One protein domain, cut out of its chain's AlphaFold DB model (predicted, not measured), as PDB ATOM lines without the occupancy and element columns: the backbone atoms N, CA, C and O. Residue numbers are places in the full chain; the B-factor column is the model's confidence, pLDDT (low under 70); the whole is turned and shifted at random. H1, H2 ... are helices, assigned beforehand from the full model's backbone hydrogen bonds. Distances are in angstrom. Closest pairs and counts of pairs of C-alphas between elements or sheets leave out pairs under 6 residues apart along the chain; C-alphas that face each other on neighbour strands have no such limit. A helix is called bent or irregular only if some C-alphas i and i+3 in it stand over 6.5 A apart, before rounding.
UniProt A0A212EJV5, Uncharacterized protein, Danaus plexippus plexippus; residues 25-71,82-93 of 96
ATOM      1  N   GLN A  25     213.765 137.346 197.709       93.56
ATOM      2  CA  GLN A  25     215.067 136.828 197.304       93.56
ATOM      3  C   GLN A  25     215.971 136.613 198.521       93.56
ATOM      4  O   GLN A  25     216.516 135.527 198.710       93.56
ATOM      5  N   GLU A  26     216.091 137.622 199.378       93.50
ATOM      6  CA  GLU A  26     216.892 137.584 200.600       93.50
ATOM      7  C   GLU A  26     216.341 136.546 201.579       93.50
ATOM      8  O   GLU A  26     217.108 135.798 202.186       93.50
ATOM      9  N   LEU A  27     215.012 136.441 201.671       93.50
ATOM     10  CA  LEU A  27     214.334 135.419 202.461       93.50
ATOM     11  C   LEU A  27     214.685 134.002 201.979       93.50
ATOM     12  O   LEU A  27     215.001 133.133 202.791       93.50
ATOM     13  N   ALA A  28     214.668 133.768 200.663       94.56
ATOM     14  CA  ALA A  28     215.013 132.470 200.086       94.56
ATOM     15  C   ALA A  28     216.479 132.088 200.351       94.56
ATOM     16  O   ALA A  28     216.762 130.942 200.701       94.56
ATOM     17  N   VAL A  29     217.408 133.044 200.236       95.06
ATOM     18  CA  VAL A  29     218.836 132.826 200.523       95.06
ATOM     19  C   VAL A  29     219.060 132.524 202.010       95.06
ATOM     20  O   VAL A  29     219.774 131.577 202.340       95.06
ATOM     21  N   MET A  30     218.401 133.262 202.907       94.31
ATOM     22  CA  MET A  30     218.457 133.016 204.350       94.31
ATOM     23  C   MET A  30     217.945 131.617 204.707       94.31
ATOM     24  O   MET A  30     218.614 130.885 205.434       94.31
ATOM     25  N   PHE A  31     216.810 131.196 204.142       94.56
ATOM     26  CA  PHE A  31     216.289 129.847 204.364       94.56
ATOM     27  C   PHE A  31     217.179 128.750 203.781       94.56
ATOM     28  O   PHE A  31     217.308 127.685 204.384       94.56
ATOM     29  N   ALA A  32     217.832 129.000 202.645       94.81
ATOM     30  CA  ALA A  32     218.811 128.068 202.100       94.81
ATOM     31  C   ALA A  32     220.020 127.893 203.035       94.81
ATOM     32  O   ALA A  32     220.521 126.775 203.157       94.81
ATOM     33  N   CYS A  33     220.464 128.960 203.706       94.69
ATOM     34  CA  CYS A  33     221.522 128.879 204.709       94.69
ATOM     35  C   CYS A  33     221.057 128.110 205.951       94.69
ATOM     36  O   CYS A  33     221.683 127.115 206.306       94.69
ATOM     37  N   PHE A  34     219.905 128.471 206.524       94.81
ATOM     38  CA  PHE A  34     219.351 127.775 207.692       94.81
ATOM     39  C   PHE A  34     219.173 126.277 207.460       94.81
ATOM     40  O   PHE A  34     219.486 125.476 208.333       94.81
ATOM     41  N   LYS A  35     218.735 125.870 206.265       94.69
ATOM     42  CA  LYS A  35     218.618 124.447 205.931       94.69
ATOM     43  C   LYS A  35     219.971 123.719 205.946       94.69
ATOM     44  O   LYS A  35     220.005 122.532 206.247       94.69
ATOM     45  N   LYS A  36     221.065 124.399 205.592       93.06
ATOM     46  CA  LYS A  36     222.422 123.826 205.577       93.06
ATOM     47  C   LYS A  36     223.082 123.825 206.956       93.06
ATOM     48  O   LYS A  36     223.893 122.945 207.207       93.06
ATOM     49  N   SER A  37     222.748 124.791 207.810       89.88
ATOM     50  CA  SER A  37     223.347 124.982 209.137       89.88
ATOM     51  C   SER A  37     222.491 124.445 210.290       89.88
ATOM     52  O   SER A  37     222.689 124.856 211.427       89.88
ATOM     53  N   GLU A  38     221.498 123.589 210.015       90.94
ATOM     54  CA  GLU A  38     220.535 123.097 211.021       90.94
ATOM     55  C   GLU A  38     219.855 124.228 211.815       90.94
ATOM     56  O   GLU A  38     219.554 124.102 212.999       90.94
ATOM     57  N   PHE A  39     219.575 125.342 211.135       87.12
ATOM     58  CA  PHE A  39     218.985 126.559 211.698       87.12
ATOM     59  C   PHE A  39     219.867 127.279 212.732       87.12
ATOM     60  O   PHE A  39     219.369 128.131 213.471       87.12
ATOM     61  N   ASP A  40     221.180 127.026 212.743       88.44
ATOM     62  CA  ASP A  40     222.128 127.843 213.496       88.44
ATOM     63  C   ASP A  40     222.227 129.245 212.877       88.44
ATOM     64  O   ASP A  40     222.764 129.457 211.782       88.44
ATOM     65  N   GLN A  41     221.688 130.220 213.607       82.12
ATOM     66  CA  GLN A  41     221.662 131.616 213.198       82.12
ATOM     67  C   GLN A  41     223.064 132.237 213.142       82.12
ATOM     68  O   GLN A  41     223.283 133.143 212.338       82.12
ATOM     69  N   GLN A  42     224.015 131.762 213.955       90.06
ATOM     70  CA  GLN A  42     225.376 132.310 213.992       90.06
ATOM     71  C   GLN A  42     226.129 132.035 212.685       90.06
ATOM     72  O   GLN A  42     226.884 132.879 212.205       90.06
ATOM     73  N   GLN A  43     225.865 130.889 212.057       88.31
ATOM     74  CA  GLN A  43     226.470 130.521 210.774       88.31
ATOM     75  C   GLN A  43     225.884 131.305 209.592       88.31
ATOM     76  O   GLN A  43     226.547 131.453 208.569       88.31
ATOM     77  N   CYS A  44     224.671 131.845 209.744       93.44
ATOM     78  CA  CYS A  44     223.929 132.551 208.695       93.44
ATOM     79  C   CYS A  44     223.777 134.058 208.963       93.44
ATOM     80  O   CYS A  44     222.862 134.705 208.444       93.44
ATOM     81  N   LEU A  45     224.647 134.647 209.795       94.00
ATOM     82  CA  LEU A  45     224.565 136.066 210.172       94.00
ATOM     83  C   LEU A  45     224.584 137.005 208.963       94.00
ATOM     84  O   LEU A  45     223.924 138.046 208.973       94.00
ATOM     85  N   LYS A  46     225.311 136.635 207.905       93.81
ATOM     86  CA  LYS A  46     225.399 137.423 206.674       93.81
ATOM     87  C   LYS A  46     224.047 137.490 205.963       93.81
ATOM     88  O   LYS A  46     223.601 138.571 205.578       93.81
ATOM     89  N   GLU A  47     223.384 136.353 205.810       93.12
ATOM     90  CA  GLU A  47     222.091 136.224 205.149       93.12
ATOM     91  C   GLU A  47     220.985 136.891 205.973       93.12
ATOM     92  O   GLU A  47     220.150 137.608 205.419       93.12
ATOM     93  N   VAL A  48     221.034 136.741 207.302       93.88
ATOM     94  CA  VAL A  48     220.128 137.424 208.236       93.88
ATOM     95  C   VAL A  48     220.285 138.941 208.143       93.88
ATOM     96  O   VAL A  48     219.288 139.654 208.030       93.88
ATOM     97  N   SER A  49     221.521 139.451 208.147       95.00
ATOM     98  CA  SER A  49     221.784 140.888 208.008       95.00
ATOM     99  C   SER A  49     221.288 141.424 206.662       95.00
ATOM    100  O   SER A  49     220.635 142.467 206.616       95.00
ATOM    101  N   SER A  50     221.517 140.685 205.572       94.69
ATOM    102  CA  SER A  50     221.027 141.046 204.237       94.69
ATOM    103  C   SER A  50     219.498 141.168 204.198       94.69
ATOM    104  O   SER A  50     218.962 142.193 203.767       94.69
ATOM    105  N   PHE A  51     218.785 140.173 204.736       94.75
ATOM    106  CA  PHE A  51     217.324 140.200 204.832       94.75
ATOM    107  C   PHE A  51     216.820 141.377 205.678       94.75
ATOM    108  O   PHE A  51     215.912 142.099 205.261       94.75
ATOM    109  N   GLN A  52     217.428 141.612 206.845       93.94
ATOM    110  CA  GLN A  52     217.059 142.727 207.720       93.94
ATOM    111  C   GLN A  52     217.253 144.086 207.044       93.94
ATOM    112  O   GLN A  52     216.392 144.958 207.175       93.94
ATOM    113  N   ASN A  53     218.346 144.264 206.301       95.56
ATOM    114  CA  ASN A  53     218.618 145.498 205.567       95.56
ATOM    115  C   ASN A  53     217.563 145.738 204.482       95.56
ATOM    116  O   ASN A  53     216.955 146.810 204.458       95.56
ATOM    117  N   CYS A  54     217.260 144.724 203.663       95.06
ATOM    118  CA  CYS A  54     216.193 144.825 202.666       95.06
ATOM    119  C   CYS A  54     214.849 145.188 203.317       95.06
ATOM    120  O   CYS A  54     214.150 146.104 202.870       95.06
ATOM    121  N   TYR A  55     214.493 144.509 204.411       93.06
ATOM    122  CA  TYR A  55     213.221 144.743 205.083       93.06
ATOM    123  C   TYR A  55     213.134 146.148 205.685       93.06
ATOM    124  O   TYR A  55     212.093 146.802 205.597       93.06
ATOM    125  N   LYS A  56     214.229 146.642 206.272       94.44
ATOM    126  CA  LYS A  56     214.313 147.996 206.826       94.44
ATOM    127  C   LYS A  56     214.088 149.049 205.742       94.44
ATOM    128  O   LYS A  56     213.280 149.955 205.949       94.44
ATOM    129  N   ASP A  57     214.731 148.905 204.589       92.19
ATOM    130  CA  ASP A  57     214.567 149.826 203.462       92.19
ATOM    131  C   ASP A  57     213.140 149.805 202.915       92.19
ATOM    132  O   ASP A  57     212.526 150.860 202.714       92.19
ATOM    133  N   TYR A  58     212.573 148.610 202.737       90.62
ATOM    134  CA  TYR A  58     211.176 148.452 202.347       90.62
ATOM    135  C   TYR A  58     210.231 149.130 203.348       90.62
ATOM    136  O   TYR A  58     209.354 149.899 202.952       90.62
ATOM    137  N   TYR A  59     210.432 148.899 204.647       89.88
ATOM    138  CA  TYR A  59     209.609 149.482 205.702       89.88
ATOM    139  C   TYR A  59     209.656 151.014 205.685       89.88
ATOM    140  O   TYR A  59     208.608 151.659 205.784       89.88
ATOM    141  N   GLN A  60     210.840 151.608 205.508       91.19
ATOM    142  CA  GLN A  60     210.985 153.062 205.406       91.19
ATOM    143  C   GLN A  60     210.264 153.618 204.174       91.19
ATOM    144  O   GLN A  60     209.470 154.551 204.302       91.19
ATOM    145  N   ARG A  61     210.451 153.011 202.994       86.00
ATOM    146  CA  ARG A  61     209.754 153.430 201.763       86.00
ATOM    147  C   ARG A  61     208.236 153.319 201.907       86.00
ATOM    148  O   ARG A  61     207.513 154.258 201.575       86.00
ATOM    149  N   ALA A  62     207.750 152.212 202.466       84.94
ATOM    150  CA  ALA A  62     206.329 151.995 202.717       84.94
ATOM    151  C   ALA A  62     205.760 153.014 203.715       84.94
ATOM    152  O   ALA A  62     204.633 153.487 203.548       84.94
ATOM    153  N   LYS A  63     206.525 153.385 204.749       87.50
ATOM    154  CA  LYS A  63     206.135 154.423 205.710       87.50
ATOM    155  C   LYS A  63     206.017 155.789 205.035       87.50
ATOM    156  O   LYS A  63     204.978 156.431 205.181       87.50
ATOM    157  N   VAL A  64     207.018 156.188 204.248       84.62
ATOM    158  CA  VAL A  64     207.020 157.463 203.512       84.62
ATOM    159  C   VAL A  64     205.833 157.542 202.550       84.62
ATOM    160  O   VAL A  64     205.077 158.512 202.608       84.62
ATOM    161  N   GLN A  65     205.587 156.502 201.745       78.62
ATOM    162  CA  GLN A  65     204.423 156.476 200.851       78.62
ATOM    163  C   GLN A  65     203.096 156.578 201.613       78.62
ATOM    164  O   GLN A  65     202.195 157.314 201.211       78.62
ATOM    165  N   ARG A  66     202.959 155.880 202.750       80.12
ATOM    166  CA  ARG A  66     201.755 155.979 203.591       80.12
ATOM    167  C   ARG A  66     201.565 157.390 204.137       80.12
ATOM    168  O   ARG A  66     200.434 157.865 204.189       80.12
ATOM    169  N   GLU A  67     202.631 158.051 204.573       83.19
ATOM    170  CA  GLU A  67     202.567 159.419 205.092       83.19
ATOM    171  C   GLU A  67     202.223 160.435 204.000       83.19
ATOM    172  O   GLU A  67     201.339 161.268 204.209       83.19
ATOM    173  N   GLN A  68     202.839 160.330 202.823       75.38
ATOM    174  CA  GLN A  68     202.522 161.163 201.657       75.38
ATOM    175  C   GLN A  68     201.066 160.973 201.219       75.38
ATOM    176  O   GLN A  68     200.312 161.945 201.115       75.38
ATOM    177  N   GLY A  69     200.628 159.717 201.087       74.38
ATOM    178  CA  GLY A  69     199.241 159.379 200.787       74.38
ATOM    179  C   GLY A  69     198.266 159.919 201.832       74.38
ATOM    180  O   GLY A  69     197.207 160.437 201.480       74.38
ATOM    181  N   LYS A  70     198.620 159.869 203.126       76.88
ATOM    182  CA  LYS A  70     197.781 160.419 204.201       76.88
ATOM    183  C   LYS A  70     197.610 161.927 204.096       76.88
ATOM    184  O   LYS A  70     196.487 162.392 204.286       76.88
ATOM    185  N   LYS A  71     198.699 162.651 203.828       75.81
ATOM    186  CA  LYS A  71     198.705 164.116 203.730       75.81
ATOM    187  C   LYS A  71     198.038 164.621 202.446       75.81
ATOM    188  O   LYS A  71     197.666 165.786 202.392       75.81
ATOM    189  N   THR A  82     197.847 158.193 195.067       86.25
ATOM    190  CA  THR A  82     196.932 157.491 195.972       86.25
ATOM    191  C   THR A  82     195.485 157.930 195.744       86.25
ATOM    192  O   THR A  82     195.223 159.060 195.320       86.25
ATOM    193  N   HIS A  83     194.514 157.093 196.131       88.75
ATOM    194  CA  HIS A  83     193.091 157.454 196.046       88.75
ATOM    195  C   HIS A  83     192.770 158.807 196.704       88.75
ATOM    196  O   HIS A  83     191.871 159.513 196.255       88.75
ATOM    197  N   ARG A  84     193.490 159.194 197.767       87.50
ATOM    198  CA  ARG A  84     193.291 160.481 198.451       87.50
ATOM    199  C   ARG A  84     193.735 161.657 197.592       87.50
ATOM    200  O   ARG A  84     192.973 162.610 197.467       87.50
ATOM    201  N   GLN A  85     194.916 161.562 196.985       87.69
ATOM    202  CA  GLN A  85     195.441 162.570 196.058       87.69
ATOM    203  C   GLN A  85     194.534 162.703 194.826       87.69
ATOM    204  O   GLN A  85     194.138 163.811 194.471       87.69
ATOM    205  N   VAL A  86     194.097 161.584 194.238       89.88
ATOM    206  CA  VAL A  86     193.152 161.601 193.106       89.88
ATOM    207  C   VAL A  86     191.814 162.223 193.512       89.88
ATOM    208  O   VAL A  86     191.281 163.069 192.802       89.88
ATOM    209  N   ASN A  87     191.276 161.866 194.682       91.25
ATOM    210  CA  ASN A  87     190.030 162.447 195.186       91.25
ATOM    211  C   ASN A  87     190.146 163.946 195.507       91.25
ATOM    212  O   ASN A  87     189.136 164.641 195.443       91.25
ATOM    213  N   MET A  88     191.333 164.460 195.849       90.00
ATOM    214  CA  MET A  88     191.553 165.909 195.939       90.00
ATOM    215  C   MET A  88     191.449 166.564 194.560       90.00
ATOM    216  O   MET A  88     190.717 167.540 194.415       90.00
ATOM    217  N   LEU A  89     192.082 165.987 193.536       89.75
ATOM    218  CA  LEU A  89     192.003 166.498 192.163       89.75
ATOM    219  C   LEU A  89     190.572 166.471 191.608       89.75
ATOM    220  O   LEU A  89     190.117 167.461 191.046       89.75
ATOM    221  N   LEU A  90     189.830 165.380 191.820       92.19
ATOM    222  CA  LEU A  90     188.438 165.252 191.368       92.19
ATOM    223  C   LEU A  90     187.477 166.221 192.075       92.19
ATOM    224  O   LEU A  90     186.419 166.532 191.532       92.19
ATOM    225  N   LYS A  91     187.819 166.708 193.276       91.12
ATOM    226  CA  LYS A  91     187.059 167.782 193.936       91.12
ATOM    227  C   LYS A  91     187.284 169.127 193.254       91.12
ATOM    228  O   LYS A  91     186.328 169.879 193.103       91.12
ATOM    229  N   SER A  92     188.521 169.418 192.856       91.50
ATOM    230  CA  SER A  92     188.867 170.651 192.139       91.50
ATOM    231  C   SER A  92     188.367 170.641 190.692       91.50
ATOM    232  O   SER A  92     187.962 171.680 190.182       91.50
ATOM    233  N   PHE A  93     188.344 169.467 190.053       92.69
ATOM    234  CA  PHE A  93     187.944 169.277 188.657       92.69
ATOM    235  C   PHE A  93     186.921 168.137 188.541       92.69
ATOM    236  O   PHE A  93     187.263 167.023 188.134       92.69
TER     237      PHE A  93
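Overview. This is residues 25 to 71 and 82 to 93 of the 96 residues of an uncharacterized protein of Danaus plexippus plexippus (UniProt A0A212EJV5). A long, thin helical hairpin with one long arm: the helix H2 makes most of the length, and the shorter H1 is folded back beside its first part. The third helix, H3, lies past a cut at the other end of H2, on the same side of it as H1, and carries the length onward, with residues 86 to 93 sticking out free. The printed part has 59 residues with three named helices, in the order H1, H2, H3, and no named strand; the class is all helix. It is extended, with a radius of gyration of the C-alphas of 19.3 A, and the C-alphas span 60 by 14 by 11 A, a rod.

Along the chain. Start with the longest helix, H2, residues 45 to 71: find C-alpha 45 at (224.565, 136.066, 210.172), and from there the helix runs 38.7 A to C-alpha 71 at (198.705, 164.116, 203.730). Before it in the chain is H1, residues 25 to 36, 17.1 A long, with C-alpha 25 at (215.067, 136.828, 197.304). After the cut look for H3, residues 83 to 92, 14.4 A long, which ends at C-alpha 92 at (188.867, 170.651, 192.139). No helix is bent or irregular.

Arrangement. Look first at residues 47 to 54 of H2, the part with which it touches H1. The closest C-alphas of the two are those of Met 30 and Glu 47, 4.9 A apart. Their lines stand at a shallow tilt of 28 degrees, and they run opposite ways, a helical hairpin. Further along, residues 56 to 64 of H2 stand free. Then go to residues 69 to 70, with which H2 only just touches H3, with 3 pairs of C-alphas within 8 A. The closest C-alphas there are those of Gly 69 and Arg 84, 6.5 A apart. H2 and H3 run the same way at a shallow tilt of 20 degrees. H1 and H3 are apart. In H1, H2 and H3 you will find every O i to N i+4 pair within hydrogen-bond range.

Size, cuts and confidence. The two C-alphas farthest apart, those of Glu 38 and Phe 93, lie 60.8 A from each other. Without the stretches that stand free, residues 56 to 64 and 86 to 93, the body spans 49 by 14 by 11 A. Residues 72 to 81 are not printed, and across this cut C-alpha 71 and C-alpha 82 are 10.4 A apart; the link from H2 to H3 runs across it. The link from H1 to H2, 8 residues, is short. The mean pLDDT of the printed part is 89.9, and no printed residue is under 70.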